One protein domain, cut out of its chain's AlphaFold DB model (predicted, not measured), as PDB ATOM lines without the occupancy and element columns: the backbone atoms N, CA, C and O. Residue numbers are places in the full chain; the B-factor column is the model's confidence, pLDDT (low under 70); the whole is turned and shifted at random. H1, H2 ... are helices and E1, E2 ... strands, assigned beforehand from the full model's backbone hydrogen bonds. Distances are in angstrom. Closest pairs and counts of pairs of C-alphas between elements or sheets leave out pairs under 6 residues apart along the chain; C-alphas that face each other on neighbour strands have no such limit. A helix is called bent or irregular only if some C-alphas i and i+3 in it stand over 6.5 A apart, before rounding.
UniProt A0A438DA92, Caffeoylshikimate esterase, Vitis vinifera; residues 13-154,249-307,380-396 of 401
ATOM      1  N   GLU A  13      39.857 -30.138  23.513       79.19
ATOM      2  CA  GLU A  13      38.534 -29.706  23.970       79.19
ATOM      3  C   GLU A  13      37.469 -30.484  23.200       79.19
ATOM      4  O   GLU A  13      36.598 -31.120  23.794       79.19
ATOM      5  N   LEU A  14      37.628 -30.539  21.881       80.25
ATOM      6  CA  LEU A  14      36.776 -31.279  20.966       80.25
ATOM      7  C   LEU A  14      36.822 -32.802  21.224       80.25
ATOM      8  O   LEU A  14      35.787 -33.468  21.172       80.25
ATOM      9  N   GLN A  15      37.972 -33.355  21.635       81.12
ATOM     10  CA  GLN A  15      38.056 -34.742  22.115       81.12
ATOM     11  C   GLN A  15      37.273 -34.966  23.425       81.12
ATOM     12  O   GLN A  15      36.608 -35.991  23.538       81.12
ATOM     13  N   LYS A  16      37.246 -34.019  24.385       82.56
ATOM     14  CA  LYS A  16      36.391 -34.148  25.596       82.56
ATOM     15  C   LYS A  16      34.906 -34.214  25.229       82.56
ATOM     16  O   LYS A  16      34.126 -34.827  25.953       82.56
ATOM     17  N   ILE A  17      34.509 -33.560  24.133       82.25
ATOM     18  CA  ILE A  17      33.135 -33.602  23.627       82.25
ATOM     19  C   ILE A  17      32.826 -34.988  23.036       82.25
ATOM     20  O   ILE A  17      31.741 -35.499  23.292       82.25
ATOM     21  N   LEU A  18      33.772 -35.636  22.340       78.94
ATOM     22  CA  LEU A  18      33.641 -37.038  21.901       78.94
ATOM     23  C   LEU A  18      33.628 -38.042  23.062       78.94
ATOM     24  O   LEU A  18      32.853 -38.996  23.034       78.94
ATOM     25  N   ASP A  19      34.461 -37.819  24.078       79.19
ATOM     26  CA  ASP A  19      34.580 -38.684  25.260       79.19
ATOM     27  C   ASP A  19      33.388 -38.523  26.233       79.19
ATOM     28  O   ASP A  19      33.285 -39.230  27.240       79.19
ATOM     29  N   ALA A  20      32.469 -37.595  25.946       82.12
ATOM     30  CA  ALA A  20      31.259 -37.378  26.723       82.12
ATOM     31  C   ALA A  20      30.286 -38.568  26.641       82.12
ATOM     32  O   ALA A  20      30.304 -39.400  25.733       82.12
ATOM     33  N   LYS A  21      29.358 -38.630  27.600       85.19
ATOM     34  CA  LYS A  21      28.347 -39.690  27.703       85.19
ATOM     35  C   LYS A  21      27.282 -39.572  26.596       85.19
ATOM     36  O   LYS A  21      26.168 -39.118  26.842       85.19
ATOM     37  N   MET A  22      27.594 -40.065  25.396       90.94
ATOM     38  CA  MET A  22      26.697 -40.090  24.224       90.94
ATOM     39  C   MET A  22      25.410 -40.916  24.406       90.94
ATOM     40  O   MET A  22      24.599 -40.979  23.488       90.94
ATOM     41  N   ASP A  23      25.192 -41.547  25.566       93.00
ATOM     42  CA  ASP A  23      23.930 -42.215  25.916       93.00
ATOM     43  C   ASP A  23      22.738 -41.230  26.014       93.00
ATOM     44  O   ASP A  23      21.595 -41.679  25.964       93.00
ATOM     45  N   GLU A  24      22.984 -39.916  26.110       92.44
ATOM     46  CA  GLU A  24      21.987 -38.854  26.342       92.44
ATOM     47  C   GLU A  24      21.948 -37.816  25.200       92.44
ATOM     48  O   GLU A  24      22.990 -37.420  24.671       92.44
ATOM     49  N   ALA A  25      20.753 -37.336  24.829       94.75
ATOM     50  CA  ALA A  25      20.575 -36.418  23.696       94.75
ATOM     51  C   ALA A  25      21.320 -35.072  23.830       94.75
ATOM     52  O   ALA A  25      21.969 -34.676  22.860       94.75
ATOM     53  N   PRO A  26      21.367 -34.391  24.997       94.94
ATOM     54  CA  PRO A  26      22.129 -33.146  25.133       94.94
ATOM     55  C   PRO A  26      23.639 -33.303  24.891       94.94
ATOM     56  O   PRO A  26      24.289 -32.344  24.475       94.94
ATOM     57  N   ALA A  27      24.214 -34.490  25.124       93.06
ATOM     58  CA  ALA A  27      25.608 -34.769  24.769       93.06
ATOM     59  C   ALA A  27      25.772 -34.896  23.246       93.06
ATOM     60  O   ALA A  27      26.630 -34.225  22.673       93.06
ATOM     61  N   ARG A  28      24.891 -35.669  22.593       94.50
ATOM     62  CA  ARG A  28      24.861 -35.835  21.129       94.50
ATOM     63  C   ARG A  28      24.681 -34.492  20.405       94.50
ATOM     64  O   ARG A  28      25.449 -34.183  19.502       94.50
ATOM     65  N   ARG A  29      23.759 -33.639  20.862       94.44
ATOM     66  CA  ARG A  29      23.524 -32.297  20.290       94.44
ATOM     67  C   ARG A  29      24.743 -31.373  20.396       94.44
ATOM     68  O   ARG A  29      25.109 -30.750  19.404       94.44
ATOM     69  N   ARG A  30      25.429 -31.337  21.549       93.06
ATOM     70  CA  ARG A  30      26.701 -30.593  21.691       93.06
ATOM     71  C   ARG A  30      27.797 -31.141  20.774       93.06
ATOM     72  O   ARG A  30      28.551 -30.359  20.208       93.06
ATOM     73  N   ALA A  31      27.872 -32.462  20.615       91.00
ATOM     74  CA  ALA A  31      28.844 -33.099  19.734       91.00
ATOM     75  C   ALA A  31      28.593 -32.783  18.256       91.00
ATOM     76  O   ALA A  31      29.540 -32.460  17.548       91.00
ATOM     77  N   ARG A  32      27.334 -32.788  17.801       91.06
ATOM     78  CA  ARG A  32      26.978 -32.323  16.454       91.06
ATOM     79  C   ARG A  32      27.447 -30.894  16.218       91.06
ATOM     80  O   ARG A  32      28.137 -30.652  15.236       91.06
ATOM     81  N   GLU A  33      27.095 -29.959  17.100       90.06
ATOM     82  CA  GLU A  33      27.393 -28.542  16.846       90.06
ATOM     83  C   GLU A  33      28.901 -28.261  16.860       90.06
ATOM     84  O   GLU A  33      29.398 -27.552  15.991       90.06
ATOM     85  N   ALA A  34      29.655 -28.895  17.766       88.88
ATOM     86  CA  ALA A  34      31.110 -28.757  17.830       88.88
ATOM     87  C   ALA A  34      31.854 -29.362  16.618       88.88
ATOM     88  O   ALA A  34      32.962 -28.932  16.308       88.88
ATOM     89  N   PHE A  35      31.264 -30.340  15.922       85.00
ATOM     90  CA  PHE A  35      31.850 -30.972  14.730       85.00
ATOM     91  C   PHE A  35      31.293 -30.457  13.397       85.00
ATOM     92  O   PHE A  35      31.799 -30.845  12.345       85.00
ATOM     93  N   LYS A  36      30.291 -29.576  13.416       82.06
ATOM     94  CA  LYS A  36      29.568 -29.075  12.239       82.06
ATOM     95  C   LYS A  36      30.491 -28.527  11.146       82.06
ATOM     96  O   LYS A  36      30.448 -29.009  10.018       82.06
ATOM     97  N   GLU A  37      31.398 -27.616  11.490       78.12
ATOM     98  CA  GLU A  37      32.356 -27.033  10.534       78.12
ATOM     99  C   GLU A  37      33.346 -28.073   9.981       78.12
ATOM    100  O   GLU A  37      33.717 -28.036   8.809       78.12
ATOM    101  N   ILE A  38      33.725 -29.066  10.794       79.62
ATOM    102  CA  ILE A  38      34.593 -30.175  10.368       79.62
ATOM    103  C   ILE A  38      33.853 -31.096   9.391       79.62
ATOM    104  O   ILE A  38      34.457 -31.573   8.435       79.62
ATOM    105  N   GLN A  39      32.551 -31.323   9.597       75.31
ATOM    106  CA  GLN A  39      31.701 -32.093   8.685       75.31
ATOM    107  C   GLN A  39      31.446 -31.348   7.364       75.31
ATOM    108  O   GLN A  39      31.484 -31.971   6.305       75.31
ATOM    109  N   LEU A  40      31.264 -30.023   7.404       70.56
ATOM    110  CA  LEU A  40      31.176 -29.173   6.207       70.56
ATOM    111  C   LEU A  40      32.498 -29.143   5.417       70.56
ATOM    112  O   LEU A  40      32.482 -29.085   4.190       70.56
ATOM    113  N   GLY A  41      33.640 -29.255   6.102       67.56
ATOM    114  CA  GLY A  41      34.969 -29.361   5.491       67.56
ATOM    115  C   GLY A  41      35.297 -30.708   4.824       67.56
ATOM    116  O   GLY A  41      36.389 -30.854   4.272       67.56
ATOM    117  N   ILE A  42      34.403 -31.708   4.856       72.88
ATOM    118  CA  ILE A  42      34.670 -33.037   4.283       72.88
ATOM    119  C   ILE A  42      34.668 -32.986   2.747       72.88
ATOM    120  O   ILE A  42      33.637 -32.768   2.108       72.88
ATOM    121  N   ASP A  43      35.810 -33.308   2.132       68.69
ATOM    122  CA  ASP A  43      35.917 -33.459   0.678       68.69
ATOM    123  C   ASP A  43      35.281 -34.773   0.183       68.69
ATOM    124  O   ASP A  43      35.943 -35.794  -0.028       68.69
ATOM    125  N   HIS A  44      33.957 -34.755   0.038       66.12
ATOM    126  CA  HIS A  44      33.177 -35.859  -0.507       66.12
ATOM    127  C   HIS A  44      31.894 -35.348  -1.185       66.12
ATOM    128  O   HIS A  44      31.251 -34.415  -0.705       66.12
ATOM    129  N   LEU A  45      31.492 -35.987  -2.291       63.50
ATOM    130  CA  LEU A  45      30.432 -35.519  -3.202       63.50
ATOM    131  C   LEU A  45      29.085 -35.218  -2.516       63.50
ATOM    132  O   LEU A  45      28.379 -34.302  -2.926       63.50
ATOM    133  N   LEU A  46      28.726 -35.976  -1.475       63.16
ATOM    134  CA  LEU A  46      27.483 -35.762  -0.721       63.16
ATOM    135  C   LEU A  46      27.512 -34.486   0.141       63.16
ATOM    136  O   LEU A  46      26.479 -33.849   0.298       63.16
ATOM    137  N   PHE A  47      28.682 -34.076   0.634       66.06
ATOM    138  CA  PHE A  47      28.844 -32.873   1.463       66.06
ATOM    139  C   PHE A  47      29.110 -31.629   0.600       66.06
ATOM    140  O   PHE A  47      28.592 -30.556   0.885       66.06
ATOM    141  N   LYS A  48      29.810 -31.797  -0.533       68.50
ATOM    142  CA  LYS A  48      30.014 -30.766  -1.570       68.50
ATOM    143  C   LYS A  48      28.834 -30.586  -2.544       68.50
ATOM    144  O   LYS A  48      28.985 -29.924  -3.568       68.50
ATOM    145  N   THR A  49      27.671 -31.182  -2.278       64.69
ATOM    146  CA  THR A  49      26.467 -30.959  -3.097       64.69
ATOM    147  C   THR A  49      25.928 -29.539  -2.844       64.69
ATOM    148  O   THR A  49      25.679 -29.214  -1.678       64.69
ATOM    149  N   PRO A  50      25.721 -28.701  -3.885       64.12
ATOM    150  CA  PRO A  50      25.228 -27.332  -3.721       64.12
ATOM    151  C   PRO A  50      23.923 -27.236  -2.921       64.12
ATOM    152  O   PRO A  50      23.048 -28.095  -3.022       64.12
ATOM    153  N   SER A  51      23.799 -26.169  -2.133       70.06
ATOM    154  CA  SER A  51      22.571 -25.778  -1.423       70.06
ATOM    155  C   SER A  51      21.654 -24.869  -2.243       70.06
ATOM    156  O   SER A  51      20.531 -24.599  -1.824       70.06
ATOM    157  N   ASP A  52      22.133 -24.356  -3.374       80.75
ATOM    158  CA  ASP A  52      21.443 -23.317  -4.131       80.75
ATOM    159  C   ASP A  52      20.119 -23.851  -4.691       80.75
ATOM    160  O   ASP A  52      20.070 -24.896  -5.339       80.75
ATOM    161  N   GLY A  53      19.025 -23.146  -4.399       83.12
ATOM    162  CA  GLY A  53      17.674 -23.609  -4.719       83.12
ATOM    163  C   GLY A  53      17.064 -24.602  -3.717       83.12
ATOM    164  O   GLY A  53      15.982 -25.110  -3.998       83.12
ATOM    165  N   VAL A  54      17.685 -24.853  -2.555       86.06
ATOM    166  CA  VAL A  54      17.131 -25.709  -1.485       86.06
ATOM    167  C   VAL A  54      16.862 -24.908  -0.207       86.06
ATOM    168  O   VAL A  54      17.790 -24.403   0.425       86.06
ATOM    169  N   LYS A  55      15.599 -24.856   0.235       87.12
ATOM    170  CA  LYS A  55      15.250 -24.457   1.607       87.12
ATOM    171  C   LYS A  55      15.514 -25.653   2.520       87.12
ATOM    172  O   LYS A  55      15.004 -26.740   2.266       87.12
ATOM    173  N   MET A  56      16.290 -25.461   3.581       90.00
ATOM    174  CA  MET A  56      16.509 -26.476   4.615       90.00
ATOM    175  C   MET A  56      15.970 -25.972   5.946       90.00
ATOM    176  O   MET A  56      16.149 -24.800   6.272       90.00
ATOM    177  N   GLU A  57      15.338 -26.854   6.709       86.44
ATOM    178  CA  GLU A  57      14.748 -26.517   8.002       86.44
ATOM    179  C   GLU A  57      15.022 -27.637   9.005       86.44
ATOM    180  O   GLU A  57      14.943 -28.817   8.669       86.44
ATOM    181  N   GLU A  58      15.396 -27.265  10.226       91.69
ATOM    182  CA  GLU A  58      15.703 -28.179  11.327       91.69
ATOM    183  C   GLU A  58      14.821 -27.801  12.514       91.69
ATOM    184  O   GLU A  58      14.833 -26.652  12.955       91.69
ATOM    185  N   MET A  59      14.053 -28.759  13.027       88.38
ATOM    186  CA  MET A  59      13.055 -28.518  14.067       88.38
ATOM    187  C   MET A  59      13.032 -29.645  15.100       88.38
ATOM    188  O   MET A  59      13.409 -30.784  14.823       88.38
ATOM    189  N   TYR A  60      12.552 -29.320  16.297       90.12
ATOM    190  CA  TYR A  60      12.289 -30.286  17.357       90.12
ATOM    191  C   TYR A  60      10.781 -30.346  17.614       90.12
ATOM    192  O   TYR A  60      10.140 -29.317  17.826       90.12
ATOM    193  N   VAL A  61      10.211 -31.549  17.569       87.56
ATOM    194  CA  VAL A  61       8.774 -31.814  17.719       87.56
ATOM    195  C   VAL A  61       8.575 -32.773  18.881       87.56
ATOM    196  O   VAL A  61       9.146 -33.860  18.897       87.56
ATOM    197  N   VAL A  62       7.744 -32.403  19.853       91.50
ATOM    198  CA  VAL A  62       7.363 -33.322  20.931       91.50
ATOM    199  C   VAL A  62       6.310 -34.299  20.400       91.50
ATOM    200  O   VAL A  62       5.267 -33.874  19.903       91.50
ATOM    201  N   ASN A  63       6.589 -35.602  20.475       91.94
ATOM    202  CA  ASN A  63       5.636 -36.645  20.077       91.94
ATOM    203  C   ASN A  63       4.562 -36.894  21.157       91.94
ATOM    204  O   ASN A  63       4.671 -36.423  22.292       91.94
ATOM    205  N   SER A  64       3.559 -37.716  20.844       93.31
ATOM    206  CA  SER A  64       2.500 -38.152  21.779       93.31
ATOM    207  C   SER A  64       3.014 -38.782  23.084       93.31
ATOM    208  O   SER A  64       2.290 -38.848  24.078       93.31
ATOM    209  N   ARG A  65       4.275 -39.232  23.106       93.75
ATOM    210  CA  ARG A  65       4.946 -39.865  24.248       93.75
ATOM    211  C   ARG A  65       5.796 -38.895  25.081       93.75
ATOM    212  O   ARG A  65       6.467 -39.347  26.009       93.75
ATOM    213  N   GLY A  66       5.784 -37.597  24.768       94.94
ATOM    214  CA  GLY A  66       6.528 -36.567  25.500       94.94
ATOM    215  C   GLY A  66       8.041 -36.570  25.251       94.94
ATOM    216  O   GLY A  66       8.789 -36.090  26.097       94.94
ATOM    217  N   LEU A  67       8.502 -37.134  24.129       95.88
ATOM    218  CA  LEU A  67       9.907 -37.131  23.710       95.88
ATOM    219  C   LEU A  67      10.147 -36.067  22.641       95.88
ATOM    220  O   LEU A  67       9.364 -35.940  21.702       95.88
ATOM    221  N   GLU A  68      11.257 -35.341  22.755       97.31
ATOM    222  CA  GLU A  68      11.645 -34.309  21.795       97.31
ATOM    223  C   GLU A  68      12.361 -34.919  20.569       97.31
ATOM    224  O   GLU A  68      13.535 -35.299  20.609       97.31
ATOM    225  N   ILE A  69      11.633 -35.033  19.461       97.38
ATOM    226  CA  ILE A  69      12.086 -35.650  18.214       97.38
ATOM    227  C   ILE A  69      12.695 -34.589  17.299       97.38
ATOM    228  O   ILE A  69      12.035 -33.614  16.947       97.38
ATOM    229  N   PHE A  70      13.943 -34.786  16.886       97.25
ATOM    230  CA  PHE A  70      14.573 -33.998  15.834       97.25
ATOM    231  C   PHE A  70      14.033 -34.405  14.462       97.25
ATOM    232  O   PHE A  70      14.006 -35.592  14.123       97.25
ATOM    233  N   SER A  71      13.662 -33.410  13.661       94.44
ATOM    234  CA  SER A  71      13.278 -33.566  12.263       94.44
ATOM    235  C   SER A  71      13.976 -32.530  11.390       94.44
ATOM    236  O   SER A  71      14.235 -31.401  11.818       94.44
ATOM    237  N   LYS A  72      14.285 -32.928  10.157       94.12
ATOM    238  CA  LYS A  72      14.935 -32.096   9.150       94.12
ATOM    239  C   LYS A  72      14.230 -32.231   7.806       94.12
ATOM    240  O   LYS A  72      13.885 -33.340   7.392       94.12
ATOM    241  N   SER A  73      14.044 -31.108   7.120       90.69
ATOM    242  CA  SER A  73      13.489 -31.055   5.768       90.69
ATOM    243  C   SER A  73      14.446 -30.389   4.777       90.69
ATOM    244  O   SER A  73      15.284 -29.555   5.134       90.69
ATOM    245  N   TRP A  74      14.304 -30.782   3.513       91.69
ATOM    246  CA  TRP A  74      14.971 -30.211   2.350       91.69
ATOM    247  C   TRP A  74      13.905 -30.038   1.264       91.69
ATOM    248  O   TRP A  74      13.378 -31.020   0.741       91.69
ATOM    249  N   LEU A  75      13.561 -28.793   0.950       85.88
ATOM    250  CA  LEU A  75      12.491 -28.427   0.023       85.88
ATOM    251  C   LEU A  75      13.053 -27.616  -1.153       85.88
ATOM    252  O   LEU A  75      14.020 -26.871  -0.960       85.88
ATOM    253  N   PRO A  76      12.451 -27.680  -2.353       84.50
ATOM    254  CA  PRO A  76      12.783 -26.750  -3.427       84.50
ATOM    255  C   PRO A  76      12.459 -25.315  -2.981       84.50
ATOM    256  O   PRO A  76      11.367 -25.043  -2.493       84.50
ATOM    257  N   ALA A  77      13.402 -24.385  -3.121       84.50
ATOM    258  CA  ALA A  77      13.237 -23.012  -2.629       84.50
ATOM    259  C   ALA A  77      12.319 -22.149  -3.515       84.50
ATOM    260  O   ALA A  77      11.725 -21.188  -3.033       84.50
ATOM    261  N   ASN A  78      12.219 -22.487  -4.807       82.19
ATOM    262  CA  ASN A  78      11.609 -21.646  -5.846       82.19
ATOM    263  C   ASN A  78      10.364 -22.279  -6.505       82.19
ATOM    264  O   ASN A  78       9.860 -21.751  -7.494       82.19
ATOM    265  N   SER A  79       9.890 -23.425  -6.011       74.94
ATOM    266  CA  SER A  79       8.722 -24.136  -6.547       74.94
ATOM    267  C   SER A  79       8.058 -24.987  -5.462       74.94
ATOM    268  O   SER A  79       8.750 -25.423  -4.541       74.94
ATOM    269  N   PRO A  80       6.758 -25.315  -5.576       76.44
ATOM    270  CA  PRO A  80       6.199 -26.415  -4.798       76.44
ATOM    271  C   PRO A  80       6.947 -27.732  -5.108       76.44
ATOM    272  O   PRO A  80       7.512 -27.882  -6.202       76.44
ATOM    273  N   PRO A  81       6.973 -28.691  -4.168       81.75
ATOM    274  CA  PRO A  81       7.480 -30.033  -4.427       81.75
ATOM    275  C   PRO A  81       6.585 -30.792  -5.422       81.75
ATOM    276  O   PRO A  81       5.368 -30.639  -5.425       81.75
ATOM    277  N   LYS A  82       7.195 -31.657  -6.237       80.12
ATOM    278  CA  LYS A  82       6.524 -32.606  -7.147       80.12
ATOM    279  C   LYS A  82       5.952 -33.822  -6.415       80.12
ATOM    280  O   LYS A  82       4.968 -34.403  -6.852       80.12
ATOM    281  N   ALA A  83       6.627 -34.227  -5.341       78.38
ATOM    282  CA  ALA A  83       6.263 -35.316  -4.444       78.38
ATOM    283  C   ALA A  83       7.017 -35.164  -3.110       78.38
ATOM    284  O   ALA A  83       8.023 -34.449  -3.038       78.38
ATOM    285  N   VAL A  84       6.544 -35.860  -2.076       84.56
ATOM    286  CA  VAL A  84       7.132 -35.928  -0.729       84.56
ATOM    287  C   VAL A  84       7.850 -37.258  -0.521       84.56
ATOM    288  O   VAL A  84       7.353 -38.313  -0.911       84.56
ATOM    289  N   ILE A  85       9.013 -37.216   0.126       83.50
ATOM    290  CA  ILE A  85       9.872 -38.363   0.419       83.50
ATOM    291  C   ILE A  85      10.176 -38.362   1.919       83.50
ATOM    292  O   ILE A  85      10.886 -37.482   2.403       83.50
ATOM    293  N   CYS A  86       9.664 -39.349   2.649       91.50
ATOM    294  CA  CYS A  86       9.862 -39.495   4.090       91.50
ATOM    295  C   CYS A  86      10.873 -40.615   4.382       91.50
ATOM    296  O   CYS A  86      10.648 -41.781   4.045       91.50
ATOM    297  N   PHE A  87      12.013 -40.263   4.981       91.69
ATOM    298  CA  PHE A  87      13.177 -41.143   5.103       91.69
ATOM    299  C   PHE A  87      13.283 -41.861   6.455       91.69
ATOM    300  O   PHE A  87      13.037 -41.302   7.521       91.69
ATOM    301  N   CYS A  88      13.717 -43.113   6.411       89.88
ATOM    302  CA  CYS A  88      13.876 -44.006   7.543       89.88
ATOM    303  C   CYS A  88      15.318 -44.539   7.571       89.88
ATOM    304  O   CYS A  88      15.729 -45.265   6.662       89.88
ATOM    305  N   HIS A  89      16.075 -44.182   8.614       89.25
ATOM    306  CA  HIS A  89      17.521 -44.414   8.709       89.25
ATOM    307  C   HIS A  89      17.903 -45.781   9.315       89.25
ATOM    308  O   HIS A  89      17.157 -46.376  10.097       89.25
ATOM    309  N   GLY A  90      19.104 -46.276   9.002       81.06
ATOM    310  CA  GLY A  90      19.660 -47.513   9.551       81.06
ATOM    311  C   GLY A  90      19.932 -47.494  11.063       81.06
ATOM    312  O   GLY A  90      19.919 -46.454  11.729       81.06
ATOM    313  N   TYR A  91      20.193 -48.678  11.636       82.31
ATOM    314  CA  TYR A  91      20.460 -48.813  13.072       82.31
ATOM    315  C   TYR A  91      21.779 -48.136  13.452       82.31
ATOM    316  O   TYR A  91      22.854 -48.582  13.057       82.31
ATOM    317  N   GLY A  92      21.683 -47.100  14.282       79.88
ATOM    318  CA  GLY A  92      22.835 -46.375  14.808       79.88
ATOM    319  C   GLY A  92      23.301 -45.202  13.947       79.88
ATOM    320  O   GLY A  92      24.235 -44.523  14.366       79.88
ATOM    321  N   ASP A  93      22.660 -44.935  12.808       81.94
ATOM    322  CA  ASP A  93      22.886 -43.715  12.021       81.94
ATOM    323  C   ASP A  93      21.938 -42.570  12.457       81.94
ATOM    324  O   ASP A  93      21.254 -42.661  13.483       81.94
ATOM    325  N   THR A  94      21.937 -41.477  11.694       86.56
ATOM    326  CA  THR A  94      21.166 -40.243  11.877       86.56
ATOM    327  C   THR A  94      20.793 -39.639  10.519       86.56
ATOM    328  O   THR A  94      21.513 -39.806   9.532       86.56
ATOM    329  N   CYS A  95      19.712 -38.861  10.455       86.31
ATOM    330  CA  CYS A  95      19.370 -38.094   9.255       86.31
ATOM    331  C   CYS A  95      20.320 -36.909   8.958       86.31
ATOM    332  O   CYS A  95      20.212 -36.290   7.901       86.31
ATOM    333  N   THR A  96      21.270 -36.605   9.851       83.88
ATOM    334  CA  THR A  96      22.138 -35.409   9.788       83.88
ATOM    335  C   THR A  96      23.511 -35.613   9.132       83.88
ATOM    336  O   THR A  96      24.340 -34.706   9.174       83.88
ATOM    337  N   PHE A  97      23.791 -36.785   8.541       78.94
ATOM    338  CA  PHE A  97      25.103 -37.082   7.944       78.94
ATOM    339  C   PHE A  97      25.030 -37.563   6.484       78.94
ATOM    340  O   PHE A  97      24.917 -36.740   5.579       78.94
ATOM    341  N   PHE A  98      25.104 -38.871   6.201       69.81
ATOM    342  CA  PHE A  98      25.258 -39.348   4.814       69.81
ATOM    343  C   PHE A  98      24.046 -39.049   3.915       69.81
ATOM    344  O   PHE A  98      24.228 -38.702   2.748       69.81
ATOM    345  N   VAL A  99      22.821 -39.145   4.444       75.25
ATOM    346  CA  VAL A  99      21.594 -38.911   3.661       75.25
ATOM    347  C   VAL A  99      21.408 -37.445   3.250       75.25
ATOM    348  O   VAL A  99      20.740 -37.174   2.256       75.25
ATOM    349  N   GLU A 100      22.048 -36.489   3.928       80.81
ATOM    350  CA  GLU A 100      21.872 -35.059   3.648       80.81
ATOM    351  C   GLU A 100      22.264 -34.681   2.205       80.81
ATOM    352  O   GLU A 100      21.585 -33.878   1.563       80.81
ATOM    353  N   GLY A 101      23.294 -35.317   1.639       75.44
ATOM    354  CA  GLY A 101      23.664 -35.123   0.233       75.44
ATOM    355  C   GLY A 101      22.702 -35.763  -0.775       75.44
ATOM    356  O   GLY A 101      22.645 -35.336  -1.925       75.44
ATOM    357  N   ILE A 102      21.937 -36.777  -0.360       76.19
ATOM    358  CA  ILE A 102      20.877 -37.401  -1.168       76.19
ATOM    359  C   ILE A 102      19.643 -36.490  -1.144       76.19
ATOM    360  O   ILE A 102      19.128 -36.121  -2.201       76.19
ATOM    361  N   ALA A 103      19.244 -36.044   0.050       82.81
ATOM    362  CA  ALA A 103      18.131 -35.128   0.273       82.81
ATOM    363  C   ALA A 103      18.294 -33.804  -0.493       82.81
ATOM    364  O   ALA A 103      17.383 -33.393  -1.209       82.81
ATOM    365  N   ARG A 104      19.484 -33.183  -0.441       82.69
ATOM    366  CA  ARG A 104      19.804 -31.965  -1.210       82.69
ATOM    367  C   ARG A 104      19.613 -32.154  -2.720       82.69
ATOM    368  O   ARG A 104      18.978 -31.319  -3.353       82.69
ATOM    369  N   LYS A 105      20.100 -33.256  -3.309       76.25
ATOM    370  CA  LYS A 105      19.942 -33.513  -4.757       76.25
ATOM    371  C   LYS A 105      18.485 -33.752  -5.157       76.25
ATOM    372  O   LYS A 105      18.076 -33.321  -6.235       76.25
ATOM    373  N   LEU A 106      17.704 -34.417  -4.306       76.94
ATOM    374  CA  LEU A 106      16.269 -34.617  -4.526       76.94
ATOM    375  C   LEU A 106      15.507 -33.283  -4.424       76.94
ATOM    376  O   LEU A 106      14.704 -32.985  -5.305       76.94
ATOM    377  N   ALA A 107      15.852 -32.417  -3.466       82.50
ATOM    378  CA  ALA A 107      15.300 -31.066  -3.369       82.50
ATOM    379  C   ALA A 107      15.631 -30.182  -4.586       82.50
ATOM    380  O   ALA A 107      14.720 -29.597  -5.168       82.50
ATOM    381  N   VAL A 108      16.885 -30.173  -5.064       82.44
ATOM    382  CA  VAL A 108      17.264 -29.507  -6.334       82.44
ATOM    383  C   VAL A 108      16.493 -30.085  -7.534       82.44
ATOM    384  O   VAL A 108      16.166 -29.364  -8.472       82.44
ATOM    385  N   SER A 109      16.146 -31.375  -7.500       77.38
ATOM    386  CA  SER A 109      15.352 -32.038  -8.550       77.38
ATOM    387  C   SER A 109      13.841 -31.747  -8.467       77.38
ATOM    388  O   SER A 109      13.087 -32.178  -9.349       77.38
ATOM    389  N   GLY A 110      13.392 -31.012  -7.444       78.38
ATOM    390  CA  GLY A 110      12.000 -30.607  -7.238       78.38
ATOM    391  C   GLY A 110      11.195 -31.469  -6.258       78.38
ATOM    392  O   GLY A 110       9.973 -31.424  -6.315       78.38
ATOM    393  N   TYR A 111      11.822 -32.262  -5.384       80.00
ATOM    394  CA  TYR A 111      11.131 -33.160  -4.441       80.00
ATOM    395  C   TYR A 111      11.271 -32.671  -2.997       80.00
ATOM    396  O   TYR A 111      12.349 -32.246  -2.594       80.00
ATOM    397  N   GLY A 112      10.209 -32.753  -2.197       86.56
ATOM    398  CA  GLY A 112      10.295 -32.455  -0.767       86.56
ATOM    399  C   GLY A 112      10.835 -33.662  -0.008       86.56
ATOM    400  O   GLY A 112      10.191 -34.705   0.002       86.56
ATOM    401  N   PHE A 113      12.000 -33.546   0.627       89.69
ATOM    402  CA  PHE A 113      12.598 -34.622   1.422       89.69
ATOM    403  C   PHE A 113      12.493 -34.298   2.915       89.69
ATOM    404  O   PHE A 113      12.820 -33.189   3.333       89.69
ATOM    405  N   PHE A 114      12.073 -35.269   3.723       93.88
ATOM    406  CA  PHE A 114      11.879 -35.136   5.166       93.88
ATOM    407  C   PHE A 114      12.490 -36.334   5.892       93.88
ATOM    408  O   PHE A 114      12.377 -37.471   5.431       93.88
ATOM    409  N   ALA A 115      13.128 -36.094   7.036       95.06
ATOM    410  CA  ALA A 115      13.752 -37.145   7.826       95.06
ATOM    411  C   ALA A 115      13.753 -36.823   9.328       95.06
ATOM    412  O   ALA A 115      14.289 -35.796   9.743       95.06
ATOM    413  N   MET A 116      13.242 -37.743  10.146       95.88
ATOM    414  CA  MET A 116      13.413 -37.715  11.602       95.88
ATOM    415  C   MET A 116      14.593 -38.574  12.061       95.88
ATOM    416  O   MET A 116      14.860 -39.631  11.488       95.88
ATOM    417  N   ASP A 117      15.236 -38.167  13.154       97.44
ATOM    418  CA  ASP A 117      16.007 -39.099  13.977       97.44
ATOM    419  C   ASP A 117      15.042 -39.850  14.906       97.44
ATOM    420  O   ASP A 117      14.172 -39.253  15.546       97.44
ATOM    421  N   TYR A 118      15.186 -41.165  15.031       97.38
ATOM    422  CA  TYR A 118      14.306 -41.964  15.890       97.38
ATOM    423  C   TYR A 118      14.495 -41.687  17.397       97.38
ATOM    424  O   TYR A 118      15.581 -41.282  17.813       97.38
ATOM    425  N   PRO A 119      13.498 -41.982  18.260       97.50
ATOM    426  CA  PRO A 119      13.666 -41.973  19.714       97.50
ATOM    427  C   PRO A 119      14.914 -42.750  20.163       97.50
ATOM    428  O   PRO A 119      15.027 -43.962  19.965       97.50
ATOM    429  N   GLY A 120      15.863 -42.043  20.774       96.25
ATOM    430  CA  GLY A 120      17.170 -42.570  21.152       96.25
ATOM    431  C   GLY A 120      18.211 -42.630  20.027       96.25
ATOM    432  O   GLY A 120      19.189 -43.344  20.191       96.25
ATOM    433  N   PHE A 121      18.072 -41.923  18.908       95.56
ATOM    434  CA  PHE A 121      19.072 -41.867  17.826       95.56
ATOM    435  C   PHE A 121      19.392 -40.413  17.433       95.56
ATOM    436  O   PHE A 121      18.688 -39.494  17.852       95.56
ATOM    437  N   GLY A 122      20.501 -40.206  16.710       93.94
ATOM    438  CA  GLY A 122      20.959 -38.902  16.203       93.94
ATOM    439  C   GLY A 122      20.885 -37.753  17.215       93.94
ATOM    440  O   GLY A 122      21.638 -37.741  18.191       93.94
ATOM    441  N   LEU A 123      19.972 -36.801  17.014       96.44
ATOM    442  CA  LEU A 123      19.704 -35.658  17.898       96.44
ATOM    443  C   LEU A 123      18.422 -35.803  18.743       96.44
ATOM    444  O   LEU A 123      18.232 -35.044  19.700       96.44
ATOM    445  N   SER A 124      17.579 -36.791  18.435       97.94
ATOM    446  CA  SER A 124      16.311 -37.075  19.119       97.94
ATOM    447  C   SER A 124      16.481 -37.599  20.538       97.94
ATOM    448  O   SER A 124      17.462 -38.271  20.885       97.94
ATOM    449  N   ASP A 125      15.485 -37.301  21.363       97.88
ATOM    450  CA  ASP A 125      15.506 -37.570  22.790       97.88
ATOM    451  C   ASP A 125      15.450 -39.064  23.147       97.88
ATOM    452  O   ASP A 125      15.026 -39.912  22.360       97.88
ATOM    453  N   GLY A 126      15.899 -39.395  24.358       96.38
ATOM    454  CA  GLY A 126      15.949 -40.766  24.872       96.38
ATOM    455  C   GLY A 126      17.339 -41.421  24.878       96.38
ATOM    456  O   GLY A 126      18.361 -40.838  24.505       96.38
ATOM    457  N   LEU A 127      17.375 -42.664  25.370       96.88
ATOM    458  CA  LEU A 127      18.604 -43.421  25.624       96.88
ATOM    459  C   LEU A 127      19.208 -43.952  24.314       96.88
ATOM    460  O   LEU A 127      18.548 -44.695  23.593       96.88
ATOM    461  N   HIS A 128      20.471 -43.622  24.037       95.94
ATOM    462  CA  HIS A 128      21.074 -43.854  22.719       95.94
ATOM    463  C   HIS A 128      21.015 -45.331  22.269       95.94
ATOM    464  O   HIS A 128      21.474 -46.224  22.986       95.94
ATOM    465  N   ALA A 129      20.434 -45.586  21.098       93.50
ATOM    466  CA  ALA A 129      20.140 -46.878  20.489       93.50
ATOM    467  C   ALA A 129      19.366 -47.860  21.392       93.50
ATOM    468  O   ALA A 129      19.634 -49.068  21.398       93.50
ATOM    469  N   TYR A 130      18.409 -47.340  22.172       96.75
ATOM    470  CA  TYR A 130      17.467 -48.120  22.976       96.75
ATOM    471  C   TYR A 130      16.047 -48.101  22.389       96.75
ATOM    472  O   TYR A 130      15.213 -47.284  22.770       96.75
ATOM    473  N   ILE A 131      15.748 -49.069  21.525       96.75
ATOM    474  CA  ILE A 131      14.376 -49.401  21.116       96.75
ATOM    475  C   ILE A 131      13.744 -50.286  22.214       96.75
ATOM    476  O   ILE A 131      14.284 -51.371  22.475       96.75
ATOM    477  N   PRO A 132      12.642 -49.865  22.876       95.44
ATOM    478  CA  PRO A 132      11.932 -50.671  23.877       95.44
ATOM    479  C   PRO A 132      10.887 -51.617  23.257       95.44
ATOM    480  O   PRO A 132      10.653 -52.709  23.774       95.44
ATOM    481  N   SER A 133      10.271 -51.201  22.153       97.25
ATOM    482  CA  SER A 133       9.338 -51.956  21.316       97.25
ATOM    483  C   SER A 133       9.536 -51.469  19.885       97.25
ATOM    484  O   SER A 133       9.592 -50.253  19.681       97.25
ATOM    485  N   PHE A 134       9.673 -52.372  18.913       97.50
ATOM    486  CA  PHE A 134       9.801 -51.945  17.514       97.50
ATOM    487  C   PHE A 134       8.471 -51.421  16.956       97.50
ATOM    488  O   PHE A 134       8.468 -50.496  16.154       97.50
ATOM    489  N   ASP A 135       7.332 -51.939  17.423       97.88
ATOM    490  CA  ASP A 135       6.020 -51.429  17.010       97.88
ATOM    491  C   ASP A 135       5.798 -49.983  17.445       97.88
ATOM    492  O   ASP A 135       5.341 -49.193  16.629       97.88
ATOM    493  N   VAL A 136       6.226 -49.621  18.661       97.38
ATOM    494  CA  VAL A 136       6.159 -48.234  19.156       97.38
ATOM    495  C   VAL A 136       7.063 -47.310  18.337       97.38
ATOM    496  O   VAL A 136       6.662 -46.194  18.046       97.38
ATOM    497  N   LEU A 137       8.240 -47.777  17.897       98.00
ATOM    498  CA  LEU A 137       9.087 -47.019  16.967       98.00
ATOM    499  C   LEU A 137       8.385 -46.786  15.615       98.00
ATOM    500  O   LEU A 137       8.497 -45.709  15.039       98.00
ATOM    501  N   VAL A 138       7.653 -47.781  15.112       98.06
ATOM    502  CA  VAL A 138       6.847 -47.644  13.888       98.06
ATOM    503  C   VAL A 138       5.689 -46.661  14.108       98.06
ATOM    504  O   VAL A 138       5.423 -45.853  13.225       98.06
ATOM    505  N   ASP A 139       5.052 -46.673  15.283       97.31
ATOM    506  CA  ASP A 139       3.993 -45.719  15.646       97.31
ATOM    507  C   ASP A 139       4.527 -44.280  15.787       97.31
ATOM    508  O   ASP A 139       3.918 -43.356  15.258       97.31
ATOM    509  N   ASP A 140       5.703 -44.088  16.401       97.38
ATOM    510  CA  ASP A 140       6.397 -42.790  16.484       97.38
ATOM    511  C   ASP A 140       6.697 -42.204  15.089       97.38
ATOM    512  O   ASP A 140       6.591 -40.996  14.869       97.38
ATOM    513  N   VAL A 141       7.059 -43.066  14.133       97.50
ATOM    514  CA  VAL A 141       7.336 -42.692  12.736       97.50
ATOM    515  C   VAL A 141       6.051 -42.407  11.956       97.50
ATOM    516  O   VAL A 141       6.022 -41.478  11.148       97.50
ATOM    517  N   MET A 142       4.973 -43.153  12.211       95.06
ATOM    518  CA  MET A 142       3.654 -42.867  11.640       95.06
ATOM    519  C   MET A 142       3.099 -41.535  12.154       95.06
ATOM    520  O   MET A 142       2.659 -40.724  11.345       95.06
ATOM    521  N   GLU A 143       3.186 -41.261  13.460       92.56
ATOM    522  CA  GLU A 143       2.755 -39.988  14.052       92.56
ATOM    523  C   GLU A 143       3.483 -38.796  13.417       92.56
ATOM    524  O   GLU A 143       2.856 -37.798  13.058       92.56
ATOM    525  N   HIS A 144       4.806 -38.895  13.252       92.44
ATOM    526  CA  HIS A 144       5.588 -37.815  12.663       92.44
ATOM    527  C   HIS A 144       5.287 -37.622  11.169       92.44
ATOM    528  O   HIS A 144       5.118 -36.488  10.721       92.44
ATOM    529  N   TYR A 145       5.187 -38.704  10.390       92.06
ATOM    530  CA  TYR A 145       4.998 -38.585   8.945       92.06
ATOM    531  C   TYR A 145       3.554 -38.359   8.486       92.06
ATOM    532  O   TYR A 145       3.381 -37.824   7.392       92.06
ATOM    533  N   SER A 146       2.535 -38.636   9.305       85.56
ATOM    534  CA  SER A 146       1.191 -38.085   9.064       85.56
ATOM    535  C   SER A 146       1.206 -36.559   9.163       85.56
ATOM    536  O   SER A 146       0.824 -35.899   8.201       85.56
ATOM    537  N   LYS A 147       1.801 -35.997  10.226       78.81
ATOM    538  CA  LYS A 147       1.958 -34.538  10.402       78.81
ATOM    539  C   LYS A 147       2.740 -33.885   9.258       78.81
ATOM    540  O   LYS A 147       2.347 -32.838   8.764       78.81
ATOM    541  N   VAL A 148       3.823 -34.514   8.785       80.75
ATOM    542  CA  VAL A 148       4.564 -34.037   7.599       80.75
ATOM    543  C   VAL A 148       3.695 -34.054   6.339       80.75
ATOM    544  O   VAL A 148       3.767 -33.119   5.545       80.75
ATOM    545  N   LYS A 149       2.868 -35.090   6.142       74.69
ATOM    546  CA  LYS A 149       1.950 -35.151   4.999       74.69
ATOM    547  C   LYS A 149       0.860 -34.084   5.089       74.69
ATOM    548  O   LYS A 149       0.644 -33.404   4.093       74.69
ATOM    549  N   GLU A 150       0.246 -33.904   6.257       64.94
ATOM    550  CA  GLU A 150      -0.706 -32.824   6.557       64.94
ATOM    551  C   GLU A 150      -0.083 -31.458   6.215       64.94
ATOM    552  O   GLU A 150      -0.566 -30.785   5.311       64.94
ATOM    553  N   MET A 151       1.090 -31.137   6.775       58.91
ATOM    554  CA  MET A 151       1.823 -29.894   6.485       58.91
ATOM    555  C   MET A 151       2.246 -29.732   5.014       58.91
ATOM    556  O   MET A 151       2.420 -28.616   4.531       58.91
ATOM    557  N   SER A 152       2.428 -30.828   4.268       53.31
ATOM    558  CA  SER A 152       2.703 -30.780   2.820       53.31
ATOM    559  C   SER A 152       1.451 -30.583   1.952       53.31
ATOM    560  O   SER A 152       1.568 -30.371   0.746       53.31
ATOM    561  N   LEU A 153       0.268 -30.659   2.568       48.41
ATOM    562  CA  LEU A 153      -1.049 -30.409   1.985       48.41
ATOM    563  C   LEU A 153      -1.670 -29.094   2.509       48.41
ATOM    564  O   LEU A 153      -2.805 -28.783   2.145       48.41
ATOM    565  N   ASP A 154      -0.947 -28.322   3.335       38.62
ATOM    566  CA  ASP A 154      -1.460 -27.115   3.995       38.62
ATOM    567  C   ASP A 154      -1.836 -26.005   2.996       38.62
ATOM    568  O   ASP A 154      -1.035 -25.175   2.565       38.62
ATOM    569  N   THR A 249      24.903 -40.875  -7.480       34.47
ATOM    570  CA  THR A 249      24.137 -40.176  -8.521       34.47
ATOM    571  C   THR A 249      23.189 -41.130  -9.242       34.47
ATOM    572  O   THR A 249      22.070 -40.712  -9.525       34.47
ATOM    573  N   TYR A 250      23.550 -42.405  -9.438       39.38
ATOM    574  CA  TYR A 250      22.593 -43.433  -9.855       39.38
ATOM    575  C   TYR A 250      21.481 -43.628  -8.831       39.38
ATOM    576  O   TYR A 250      20.327 -43.622  -9.233       39.38
ATOM    577  N   GLU A 251      21.797 -43.725  -7.535       40.56
ATOM    578  CA  GLU A 251      20.799 -43.831  -6.456       40.56
ATOM    579  C   GLU A 251      19.735 -42.722  -6.576       40.56
ATOM    580  O   GLU A 251      18.541 -43.005  -6.596       40.56
ATOM    581  N   VAL A 252      20.158 -41.466  -6.763       42.22
ATOM    582  CA  VAL A 252      19.251 -40.312  -6.908       42.22
ATOM    583  C   VAL A 252      18.508 -40.305  -8.246       42.22
ATOM    584  O   VAL A 252      17.309 -40.051  -8.260       42.22
ATOM    585  N   MET A 253      19.185 -40.575  -9.366       40.16
ATOM    586  CA  MET A 253      18.553 -40.575 -10.694       40.16
ATOM    587  C   MET A 253      17.519 -41.704 -10.824       40.16
ATOM    588  O   MET A 253      16.456 -41.513 -11.402       40.16
ATOM    589  N   TRP A 254      17.808 -42.866 -10.241       44.34
ATOM    590  CA  TRP A 254      16.893 -44.001 -10.178       44.34
ATOM    591  C   TRP A 254      15.689 -43.710  -9.274       44.34
ATOM    592  O   TRP A 254      14.563 -43.931  -9.706       44.34
ATOM    593  N   ILE A 255      15.897 -43.128  -8.082       44.53
ATOM    594  CA  ILE A 255      14.801 -42.653  -7.215       44.53
ATOM    595  C   ILE A 255      13.924 -41.628  -7.950       44.53
ATOM    596  O   ILE A 255      12.702 -41.740  -7.917       44.53
ATOM    597  N   LYS A 256      14.531 -40.658  -8.648       47.88
ATOM    598  CA  LYS A 256      13.817 -39.645  -9.439       47.88
ATOM    599  C   LYS A 256      12.937 -40.289 -10.514       47.88
ATOM    600  O   LYS A 256      11.743 -40.011 -10.550       47.88
ATOM    601  N   ASN A 257      13.515 -41.147 -11.357       43.31
ATOM    602  CA  ASN A 257      12.788 -41.793 -12.451       43.31
ATOM    603  C   ASN A 257      11.655 -42.687 -11.915       43.31
ATOM    604  O   ASN A 257      10.535 -42.602 -12.402       43.31
ATOM    605  N   LEU A 258      11.909 -43.454 -10.848       48.28
ATOM    606  CA  LEU A 258      10.895 -44.257 -10.158       48.28
ATOM    607  C   LEU A 258       9.730 -43.402  -9.626       48.28
ATOM    608  O   LEU A 258       8.573 -43.804  -9.703       48.28
ATOM    609  N   MET A 259      10.013 -42.214  -9.092       51.97
ATOM    610  CA  MET A 259       8.972 -41.298  -8.617       51.97
ATOM    611  C   MET A 259       8.216 -40.616  -9.761       51.97
ATOM    612  O   MET A 259       7.058 -40.264  -9.572       51.97
ATOM    613  N   GLU A 260       8.829 -40.448 -10.935       53.56
ATOM    614  CA  GLU A 260       8.148 -39.982 -12.152       53.56
ATOM    615  C   GLU A 260       7.286 -41.091 -12.790       53.56
ATOM    616  O   GLU A 260       6.225 -40.787 -13.324       53.56
ATOM    617  N   GLU A 261       7.668 -42.368 -12.659       40.25
ATOM    618  CA  GLU A 261       6.847 -43.528 -13.056       40.25
ATOM    619  C   GLU A 261       5.659 -43.780 -12.105       40.25
ATOM    620  O   GLU A 261       4.577 -44.151 -12.555       40.25
ATOM    621  N   LEU A 262       5.834 -43.573 -10.793       40.72
ATOM    622  CA  LEU A 262       4.789 -43.806  -9.781       40.72
ATOM    623  C   LEU A 262       3.876 -42.594  -9.514       40.72
ATOM    624  O   LEU A 262       2.855 -42.735  -8.837       40.72
ATOM    625  N   ALA A 263       4.197 -41.406 -10.034       47.00
ATOM    626  CA  ALA A 263       3.351 -40.216  -9.931       47.00
ATOM    627  C   ALA A 263       2.195 -40.244 -10.955       47.00
ATOM    628  O   ALA A 263       2.186 -39.481 -11.920       47.00
ATOM    629  N   ASN A 264       1.205 -41.120 -10.739       37.59
ATOM    630  CA  ASN A 264      -0.004 -41.165 -11.570       37.59
ATOM    631  C   ASN A 264      -0.771 -39.816 -11.495       37.59
ATOM    632  O   ASN A 264      -1.193 -39.437 -10.397       37.59
ATOM    633  N   PRO A 265      -1.006 -39.113 -12.626       40.25
ATOM    634  CA  PRO A 265      -1.725 -37.835 -12.658       40.25
ATOM    635  C   PRO A 265      -3.216 -37.911 -12.270       40.25
ATOM    636  O   PRO A 265      -3.848 -36.868 -12.125       40.25
ATOM    637  N   GLU A 266      -3.795 -39.102 -12.082       32.84
ATOM    638  CA  GLU A 266      -5.154 -39.256 -11.538       32.84
ATOM    639  C   GLU A 266      -5.251 -38.912 -10.038       32.84
ATOM    640  O   GLU A 266      -6.337 -38.593  -9.543       32.84
ATOM    641  N   PHE A 267      -4.137 -38.940  -9.295       36.34
ATOM    642  CA  PHE A 267      -4.136 -38.575  -7.879       36.34
ATOM    643  C   PHE A 267      -4.169 -37.051  -7.698       36.34
ATOM    644  O   PHE A 267      -3.202 -36.345  -7.967       36.34
ATOM    645  N   ARG A 268      -5.287 -36.541  -7.163       43.94
ATOM    646  CA  ARG A 268      -5.502 -35.107  -6.865       43.94
ATOM    647  C   ARG A 268      -4.669 -34.559  -5.694       43.94
ATOM    648  O   ARG A 268      -4.808 -33.389  -5.351       43.94
ATOM    649  N   THR A 269      -3.847 -35.388  -5.059       60.00
ATOM    650  CA  THR A 269      -3.008 -35.039  -3.906       60.00
ATOM    651  C   THR A 269      -1.536 -35.281  -4.218       60.00
ATOM    652  O   THR A 269      -1.188 -36.128  -5.038       60.00
ATOM    653  N   LEU A 270      -0.664 -34.522  -3.553       70.62
ATOM    654  CA  LEU A 270       0.784 -34.590  -3.728       70.62
ATOM    655  C   LEU A 270       1.306 -36.025  -3.470       70.62
ATOM    656  O   LEU A 270       1.139 -36.526  -2.352       70.62
ATOM    657  N   PRO A 271       1.941 -36.701  -4.456       76.88
ATOM    658  CA  PRO A 271       2.452 -38.059  -4.280       76.88
ATOM    659  C   PRO A 271       3.414 -38.161  -3.093       76.88
ATOM    660  O   PRO A 271       4.233 -37.268  -2.870       76.88
ATOM    661  N   SER A 272       3.330 -39.248  -2.325       80.56
ATOM    662  CA  SER A 272       4.107 -39.416  -1.091       80.56
ATOM    663  C   SER A 272       4.749 -40.797  -1.006       80.56
ATOM    664  O   SER A 272       4.094 -41.823  -1.182       80.56
ATOM    665  N   PHE A 273       6.048 -40.824  -0.712       79.62
ATOM    666  CA  PHE A 273       6.883 -42.020  -0.737       79.62
ATOM    667  C   PHE A 273       7.616 -42.213   0.591       79.62
ATOM    668  O   PHE A 273       8.122 -41.252   1.171       79.62
ATOM    669  N   LEU A 274       7.748 -43.463   1.037       80.31
ATOM    670  CA  LEU A 274       8.693 -43.820   2.101       80.31
ATOM    671  C   LEU A 274      10.023 -44.284   1.499       80.31
ATOM    672  O   LEU A 274      10.044 -45.011   0.508       80.31
ATOM    673  N   PHE A 275      11.139 -43.930   2.129       79.81
ATOM    674  CA  PHE A 275      12.474 -44.410   1.761       79.81
ATOM    675  C   PHE A 275      13.144 -45.009   2.998       79.81
ATOM    676  O   PHE A 275      13.493 -44.287   3.923       79.81
ATOM    677  N   GLY A 276      13.319 -46.332   3.025       75.25
ATOM    678  CA  GLY A 276      13.946 -47.052   4.131       75.25
ATOM    679  C   GLY A 276      15.304 -47.651   3.768       75.25
ATOM    680  O   GLY A 276      15.414 -48.427   2.817       75.25
ATOM    681  N   GLU A 277      16.322 -47.338   4.568       73.31
ATOM    682  CA  GLU A 277      17.666 -47.923   4.497       73.31
ATOM    683  C   GLU A 277      17.896 -48.859   5.697       73.31
ATOM    684  O   GLU A 277      17.560 -48.513   6.830       73.31
ATOM    685  N   SER A 278      18.421 -50.071   5.470       77.81
ATOM    686  CA  SER A 278      18.767 -51.028   6.540       77.81
ATOM    687  C   SER A 278      17.613 -51.253   7.542       77.81
ATOM    688  O   SER A 278      16.531 -51.708   7.153       77.81
ATOM    689  N   MET A 279      17.795 -50.939   8.831       84.69
ATOM    690  CA  MET A 279      16.745 -50.988   9.862       84.69
ATOM    691  C   MET A 279      15.545 -50.095   9.521       84.69
ATOM    692  O   MET A 279      14.408 -50.491   9.765       84.69
ATOM    693  N   GLY A 280      15.771 -48.926   8.926       82.69
ATOM    694  CA  GLY A 280      14.716 -48.052   8.433       82.69
ATOM    695  C   GLY A 280      13.906 -48.678   7.293       82.69
ATOM    696  O   GLY A 280      12.715 -48.409   7.166       82.69
ATOM    697  N   GLY A 281      14.497 -49.610   6.538       76.12
ATOM    698  CA  GLY A 281      13.771 -50.514   5.644       76.12
ATOM    699  C   GLY A 281      12.777 -51.408   6.395       76.12
ATOM    700  O   GLY A 281      11.636 -51.545   5.970       76.12
ATOM    701  N   ALA A 282      13.152 -51.955   7.555       79.19
ATOM    702  CA  ALA A 282      12.230 -52.717   8.405       79.19
ATOM    703  C   ALA A 282      11.151 -51.839   9.067       79.19
ATOM    704  O   ALA A 282      10.016 -52.289   9.223       79.19
ATOM    705  N   VAL A 283      11.480 -50.586   9.416       91.88
ATOM    706  CA  VAL A 283      10.485 -49.591   9.852       91.88
ATOM    707  C   VAL A 283       9.468 -49.360   8.736       91.88
ATOM    708  O   VAL A 283       8.284 -49.574   8.968       91.88
ATOM    709  N   LEU A 284       9.914 -49.029   7.516       86.06
ATOM    710  CA  LEU A 284       9.054 -48.847   6.340       86.06
ATOM    711  C   LEU A 284       8.136 -50.054   6.120       86.06
ATOM    712  O   LEU A 284       6.922 -49.890   6.023       86.06
ATOM    713  N   LEU A 285       8.696 -51.266   6.097       79.50
ATOM    714  CA  LEU A 285       7.932 -52.498   5.892       79.50
ATOM    715  C   LEU A 285       6.834 -52.681   6.951       79.50
ATOM    716  O   LEU A 285       5.721 -53.077   6.611       79.50
ATOM    717  N   LYS A 286       7.098 -52.341   8.221       90.75
ATOM    718  CA  LYS A 286       6.072 -52.378   9.274       90.75
ATOM    719  C   LYS A 286       5.107 -51.189   9.253       90.75
ATOM    720  O   LYS A 286       3.966 -51.374   9.669       90.75
ATOM    721  N   VAL A 287       5.496 -50.023   8.727       88.81
ATOM    722  CA  VAL A 287       4.552 -48.935   8.409       88.81
ATOM    723  C   VAL A 287       3.574 -49.405   7.328       88.81
ATOM    724  O   VAL A 287       2.369 -49.294   7.524       88.81
ATOM    725  N   HIS A 288       4.058 -50.010   6.238       80.50
ATOM    726  CA  HIS A 288       3.202 -50.562   5.176       80.50
ATOM    727  C   HIS A 288       2.246 -51.639   5.703       80.50
ATOM    728  O   HIS A 288       1.046 -51.575   5.462       80.50
ATOM    729  N   LEU A 289       2.738 -52.579   6.517       81.50
ATOM    730  CA  LEU A 289       1.899 -53.613   7.143       81.50
ATOM    731  C   LEU A 289       0.872 -53.071   8.163       81.50
ATOM    732  O   LEU A 289      -0.013 -53.832   8.560       81.50
ATOM    733  N   LYS A 290       0.977 -51.803   8.593       90.12
ATOM    734  CA  LYS A 290      -0.031 -51.102   9.413       90.12
ATOM    735  C   LYS A 290      -0.961 -50.204   8.583       90.12
ATOM    736  O   LYS A 290      -2.127 -50.072   8.937       90.12
ATOM    737  N   GLN A 291      -0.471 -49.596   7.500       83.75
ATOM    738  CA  GLN A 291      -1.223 -48.662   6.650       83.75
ATOM    739  C   GLN A 291      -0.918 -48.853   5.143       83.75
ATOM    740  O   GLN A 291      -0.283 -47.996   4.523       83.75
ATOM    741  N   PRO A 292      -1.373 -49.961   4.521       75.06
ATOM    742  CA  PRO A 292      -0.892 -50.400   3.203       75.06
ATOM    743  C   PRO A 292      -1.275 -49.484   2.033       75.06
ATOM    744  O   PRO A 292      -0.605 -49.489   1.008       75.06
ATOM    745  N   ASN A 293      -2.322 -48.669   2.190       75.19
ATOM    746  CA  ASN A 293      -2.820 -47.768   1.144       75.19
ATOM    747  C   ASN A 293      -2.457 -46.290   1.409       75.19
ATOM    748  O   ASN A 293      -2.961 -45.402   0.731       75.19
ATOM    749  N   ALA A 294      -1.633 -45.999   2.423       75.62
ATOM    750  CA  ALA A 294      -1.355 -44.626   2.860       75.62
ATOM    751  C   ALA A 294      -0.190 -43.942   2.118       75.62
ATOM    752  O   ALA A 294       0.113 -42.783   2.409       75.62
ATOM    753  N   TRP A 295       0.470 -44.632   1.187       76.56
ATOM    754  CA  TRP A 295       1.677 -44.169   0.495       76.56
ATOM    755  C   TRP A 295       1.614 -44.534  -0.990       76.56
ATOM    756  O   TRP A 295       1.156 -45.616  -1.340       76.56
ATOM    757  N   THR A 296       2.091 -43.643  -1.860       73.75
ATOM    758  CA  THR A 296       2.111 -43.839  -3.322       73.75
ATOM    759  C   THR A 296       3.135 -44.898  -3.751       73.75
ATOM    760  O   THR A 296       2.970 -45.550  -4.778       73.75
ATOM    761  N   GLY A 297       4.190 -45.106  -2.957       70.00
ATOM    762  CA  GLY A 297       5.176 -46.162  -3.181       70.00
ATOM    763  C   GLY A 297       6.311 -46.146  -2.160       70.00
ATOM    764  O   GLY A 297       6.297 -45.365  -1.202       70.00
ATOM    765  N   ALA A 298       7.315 -46.997  -2.376       71.44
ATOM    766  CA  ALA A 298       8.456 -47.114  -1.472       71.44
ATOM    767  C   ALA A 298       9.805 -47.354  -2.162       71.44
ATOM    768  O   ALA A 298       9.919 -48.069  -3.155       71.44
ATOM    769  N   VAL A 299      10.855 -46.824  -1.538       70.88
ATOM    770  CA  VAL A 299      12.261 -47.072  -1.873       70.88
ATOM    771  C   VAL A 299      12.887 -47.914  -0.759       70.88
ATOM    772  O   VAL A 299      12.849 -47.529   0.411       70.88
ATOM    773  N   LEU A 300      13.478 -49.060  -1.113       62.72
ATOM    774  CA  LEU A 300      14.119 -49.974  -0.163       62.72
ATOM    775  C   LEU A 300      15.589 -50.213  -0.532       62.72
ATOM    776  O   LEU A 300      15.899 -50.870  -1.529       62.72
ATOM    777  N   VAL A 301      16.497 -49.717   0.312       62.75
ATOM    778  CA  VAL A 301      17.952 -49.874   0.155       62.75
ATOM    779  C   VAL A 301      18.477 -50.821   1.233       62.75
ATOM    780  O   VAL A 301      18.378 -50.528   2.425       62.75
ATOM    781  N   ALA A 302      18.999 -51.976   0.805       63.53
ATOM    782  CA  ALA A 302      19.501 -53.055   1.669       63.53
ATOM    783  C   ALA A 302      18.642 -53.319   2.939       63.53
ATOM    784  O   ALA A 302      19.175 -53.320   4.052       63.53
ATOM    785  N   PRO A 303      17.309 -53.491   2.817       65.94
ATOM    786  CA  PRO A 303      16.408 -53.490   3.968       65.94
ATOM    787  C   PRO A 303      16.642 -54.678   4.908       65.94
ATOM    788  O   PRO A 303      16.897 -55.804   4.475       65.94
ATOM    789  N   MET A 304      16.485 -54.442   6.212       74.31
ATOM    790  CA  MET A 304      16.653 -55.449   7.264       74.31
ATOM    791  C   MET A 304      15.461 -56.431   7.310       74.31
ATOM    792  O   MET A 304      14.677 -56.446   8.256       74.31
ATOM    793  N   CYS A 305      15.323 -57.268   6.280       63.38
ATOM    794  CA  CYS A 305      14.277 -58.292   6.187       63.38
ATOM    795  C   CYS A 305      14.625 -59.590   6.933       63.38
ATOM    796  O   CYS A 305      13.724 -60.342   7.296       63.38
ATOM    797  N   LYS A 306      15.918 -59.866   7.152       64.06
ATOM    798  CA  LYS A 306      16.437 -61.079   7.803       64.06
ATOM    799  C   LYS A 306      17.768 -60.792   8.506       64.06
ATOM    800  O   LYS A 306      18.555 -59.983   8.023       64.06
ATOM    801  N   ILE A 307      18.033 -61.480   9.619       60.28
ATOM    802  CA  ILE A 307      19.374 -61.578  10.223       60.28
ATOM    803  C   ILE A 307      20.016 -62.875   9.716       60.28
ATOM    804  O   ILE A 307      19.373 -63.923   9.755       60.28
ATOM    805  N   GLU A 380      10.190 -61.590   7.794       74.00
ATOM    806  CA  GLU A 380      10.508 -62.799   7.009       74.00
ATOM    807  C   GLU A 380       9.275 -63.698   6.799       74.00
ATOM    808  O   GLU A 380       9.030 -64.175   5.691       74.00
ATOM    809  N   ARG A 381       8.442 -63.863   7.837       79.19
ATOM    810  CA  ARG A 381       7.171 -64.603   7.764       79.19
ATOM    811  C   ARG A 381       6.106 -63.893   6.912       79.19
ATOM    812  O   ARG A 381       5.331 -64.574   6.243       79.19
ATOM    813  N   ARG A 382       6.049 -62.557   6.952       75.25
ATOM    814  CA  ARG A 382       5.012 -61.707   6.328       75.25
ATOM    815  C   ARG A 382       5.423 -61.061   4.996       75.25
ATOM    816  O   ARG A 382       4.602 -60.389   4.385       75.25
ATOM    817  N   LEU A 383       6.639 -61.288   4.482       66.38
ATOM    818  CA  LEU A 383       7.125 -60.715   3.207       66.38
ATOM    819  C   LEU A 383       6.145 -60.928   2.035       66.38
ATOM    820  O   LEU A 383       6.015 -60.067   1.168       66.38
ATOM    821  N   LYS A 384       5.416 -62.054   2.033       61.00
ATOM    822  CA  LYS A 384       4.394 -62.388   1.027       61.00
ATOM    823  C   LYS A 384       3.151 -61.486   1.054       61.00
ATOM    824  O   LYS A 384       2.442 -61.448   0.061       61.00
ATOM    825  N   GLU A 385       2.884 -60.785   2.155       61.88
ATOM    826  CA  GLU A 385       1.802 -59.792   2.273       61.88
ATOM    827  C   GLU A 385       2.238 -58.428   1.705       61.88
ATOM    828  O   GLU A 385       1.430 -57.692   1.140       61.88
ATOM    829  N   VAL A 386       3.532 -58.106   1.825       55.19
ATOM    830  CA  VAL A 386       4.108 -56.823   1.403       55.19
ATOM    831  C   VAL A 386       4.203 -56.725  -0.118       55.19
ATOM    832  O   VAL A 386       3.633 -55.819  -0.712       55.19
ATOM    833  N   PHE A 387       4.934 -57.637  -0.766       50.75
ATOM    834  CA  PHE A 387       5.300 -57.467  -2.179       50.75
ATOM    835  C   PHE A 387       4.125 -57.395  -3.177       50.75
ATOM    836  O   PHE A 387       4.270 -56.682  -4.163       50.75
ATOM    837  N   PRO A 388       2.960 -58.048  -2.965       37.47
ATOM    838  CA  PRO A 388       1.801 -57.876  -3.849       37.47
ATOM    839  C   PRO A 388       1.058 -56.543  -3.680       37.47
ATOM    840  O   PRO A 388       0.229 -56.214  -4.520       37.47
ATOM    841  N   SER A 389       1.295 -55.818  -2.580       39.06
ATOM    842  CA  SER A 389       0.574 -54.587  -2.220       39.06
ATOM    843  C   SER A 389       1.453 -53.334  -2.222       39.06
ATOM    844  O   SER A 389       0.931 -52.226  -2.139       39.06
ATOM    845  N   LEU A 390       2.776 -53.490  -2.316       46.28
ATOM    846  CA  LEU A 390       3.734 -52.395  -2.270       46.28
ATOM    847  C   LEU A 390       4.458 -52.235  -3.609       46.28
ATOM    848  O   LEU A 390       5.278 -53.078  -3.977       46.28
ATOM    849  N   SER A 391       4.249 -51.094  -4.268       44.62
ATOM    850  CA  SER A 391       5.111 -50.605  -5.351       44.62
ATOM    851  C   SER A 391       6.487 -50.222  -4.791       44.62
ATOM    852  O   SER A 391       6.767 -49.054  -4.511       44.62
ATOM    853  N   ALA A 392       7.328 -51.236  -4.574       36.94
ATOM    854  CA  ALA A 392       8.694 -51.109  -4.090       36.94
ATOM    855  C   ALA A 392       9.691 -51.763  -5.040       36.94
ATOM    856  O   ALA A 392       9.535 -52.914  -5.449       36.94
ATOM    857  N   PHE A 393      10.788 -51.053  -5.280       41.78
ATOM    858  CA  PHE A 393      11.945 -51.568  -5.995       41.78
ATOM    859  C   PHE A 393      13.134 -51.639  -5.030       41.78
ATOM    860  O   PHE A 393      13.339 -50.750  -4.200       41.78
ATOM    861  N   THR A 394      13.900 -52.728  -5.113       34.97
ATOM    862  CA  THR A 394      15.012 -53.024  -4.198       34.97
ATOM    863  C   THR A 394      16.351 -52.857  -4.904       34.97
ATOM    864  O   THR A 394      16.590 -53.464  -5.945       34.97
ATOM    865  N   TYR A 395      17.247 -52.052  -4.331       31.48
ATOM    866  CA  TYR A 395      18.599 -51.867  -4.866       31.48
ATOM    867  C   TYR A 395      19.609 -52.774  -4.140       31.48
ATOM    868  O   TYR A 395      20.297 -52.323  -3.228       31.48
ATOM    869  N   ASP A 396      19.673 -54.057  -4.526       30.55
ATOM    870  CA  ASP A 396      20.910 -54.868  -4.567       30.55
ATOM    871  C   ASP A 396      20.690 -56.180  -5.374       30.55
ATOM    872  O   ASP A 396      19.607 -56.452  -5.891       30.55
TER     873      ASP A 396
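This is residues 13 to 154, 249 to 307 and 380 to 396 of the 401 residues of the protein "Caffeoylshikimate esterase" of Vitis vinifera (UniProt A0A438DA92). A twisted sheet of seven strands makes the core, with helices over both faces: H4 and H6 over one, H3 and H5 over the other, three layers in all. The sheet curls round H4, while H1 and H2 form an outlying pair off the sheet, and H7 lies off it near H6. The printed part has 218 residues, with seven named helices and seven named strands in the order H1 H2 E1 E2 E3 H3 E4 H4 H5 E5 H6 E6 H7 E7. The mixed sheet runs E1 E2 E4 E3 E5 E6 E7, and the class is mixed, helices and strands. The whole is compact, with a radius of gyration of the C-alphas of 17.2 A and spans of 56 by 41 by 36 A.

Edge strand E1, residues 54 to 62, and E2, residues 68 to 76, form an antiparallel hairpin; N 55 and O 75, 2.8 A apart, are within hydrogen-bond range. E4, residues 112 to 116, is antiparallel to E2, with N 72 and O 115 at 2.9 A. Next come parallel neighbours: E3, residues 84 to 88, beside E4, with N 85 and O 112 at 2.8 A; E5, residues 272 to 277, beside E3, with N 86 and O 273 at 2.9 A; E6, residues 297 to 301, beside E5, with N 276 and O 299 at 2.9 A; and edge strand E7, residues 392 to 395, beside E6, with N 395 and O 300 at 3.3 A. H3, residues 100 to 108, is on the sheet at a height of 7.6 A, and H4, residues 134 to 152, is on the opposite face. H5, residues 249 to 262, touches H3 with residues 252 to 256 alone; the closest C-alphas, of Ile 102 and Val 252, are 6.6 A apart. H6, residues 279 to 288, touches H4, whose residues 135 to 142 alone take part; the closest C-alphas, of Val 138 and Val 283, are 5.8 A apart. E3, H3, E4 and E5, H6, E6 are strand-helix-strand units, parallel neighbour strands joined through a helix, with right-handed crossovers. H1, residues 13 to 18, touches H2, residues 25 to 40, at a steep tilt of 61 degrees; their closest C-alphas, of Ile 17 and Ala 31, are 5.8 A apart. H7, residues 380 to 386, is close to H6 but not clearly touching, with C-alphas 285 and 386 at 7.3 A. Each O i to N i+4 pair is within hydrogen-bond range in H1, H5 and H6, against 10 of 12 in H2, 4 of 5 in H3, 14 of 15 in H4 and 0 of 3 in H7, which has 2 of 4 O i to N i+3 pairs.

H1 begins at C-alpha 13 (38.534, -29.706, 23.970), and E7 ends at C-alpha 395 (18.599, -51.867, -4.866). H4 is 26.7 A long, E2 26.4 A and E1 25.6 A. H2 and H7 are irregular: C-alphas 34 and 37, and 381 and 384, are each 7.6 A apart.

The farthest C-alphas, of Glu 13 and Glu 266, are 57.1 A apart. Residues 155 to 248 are not printed, a gap of 31.3 A between C-alphas 154 and 249, nor are 308 to 379, with 9.5 A between C-alphas 307 and 380. The links H2 to E1, E3 to H3 and E4 to H4 are long. Mean pLDDT of the printed part is 76.9; 57 residues are under 70, among them 249 to 269 and 383 to 396.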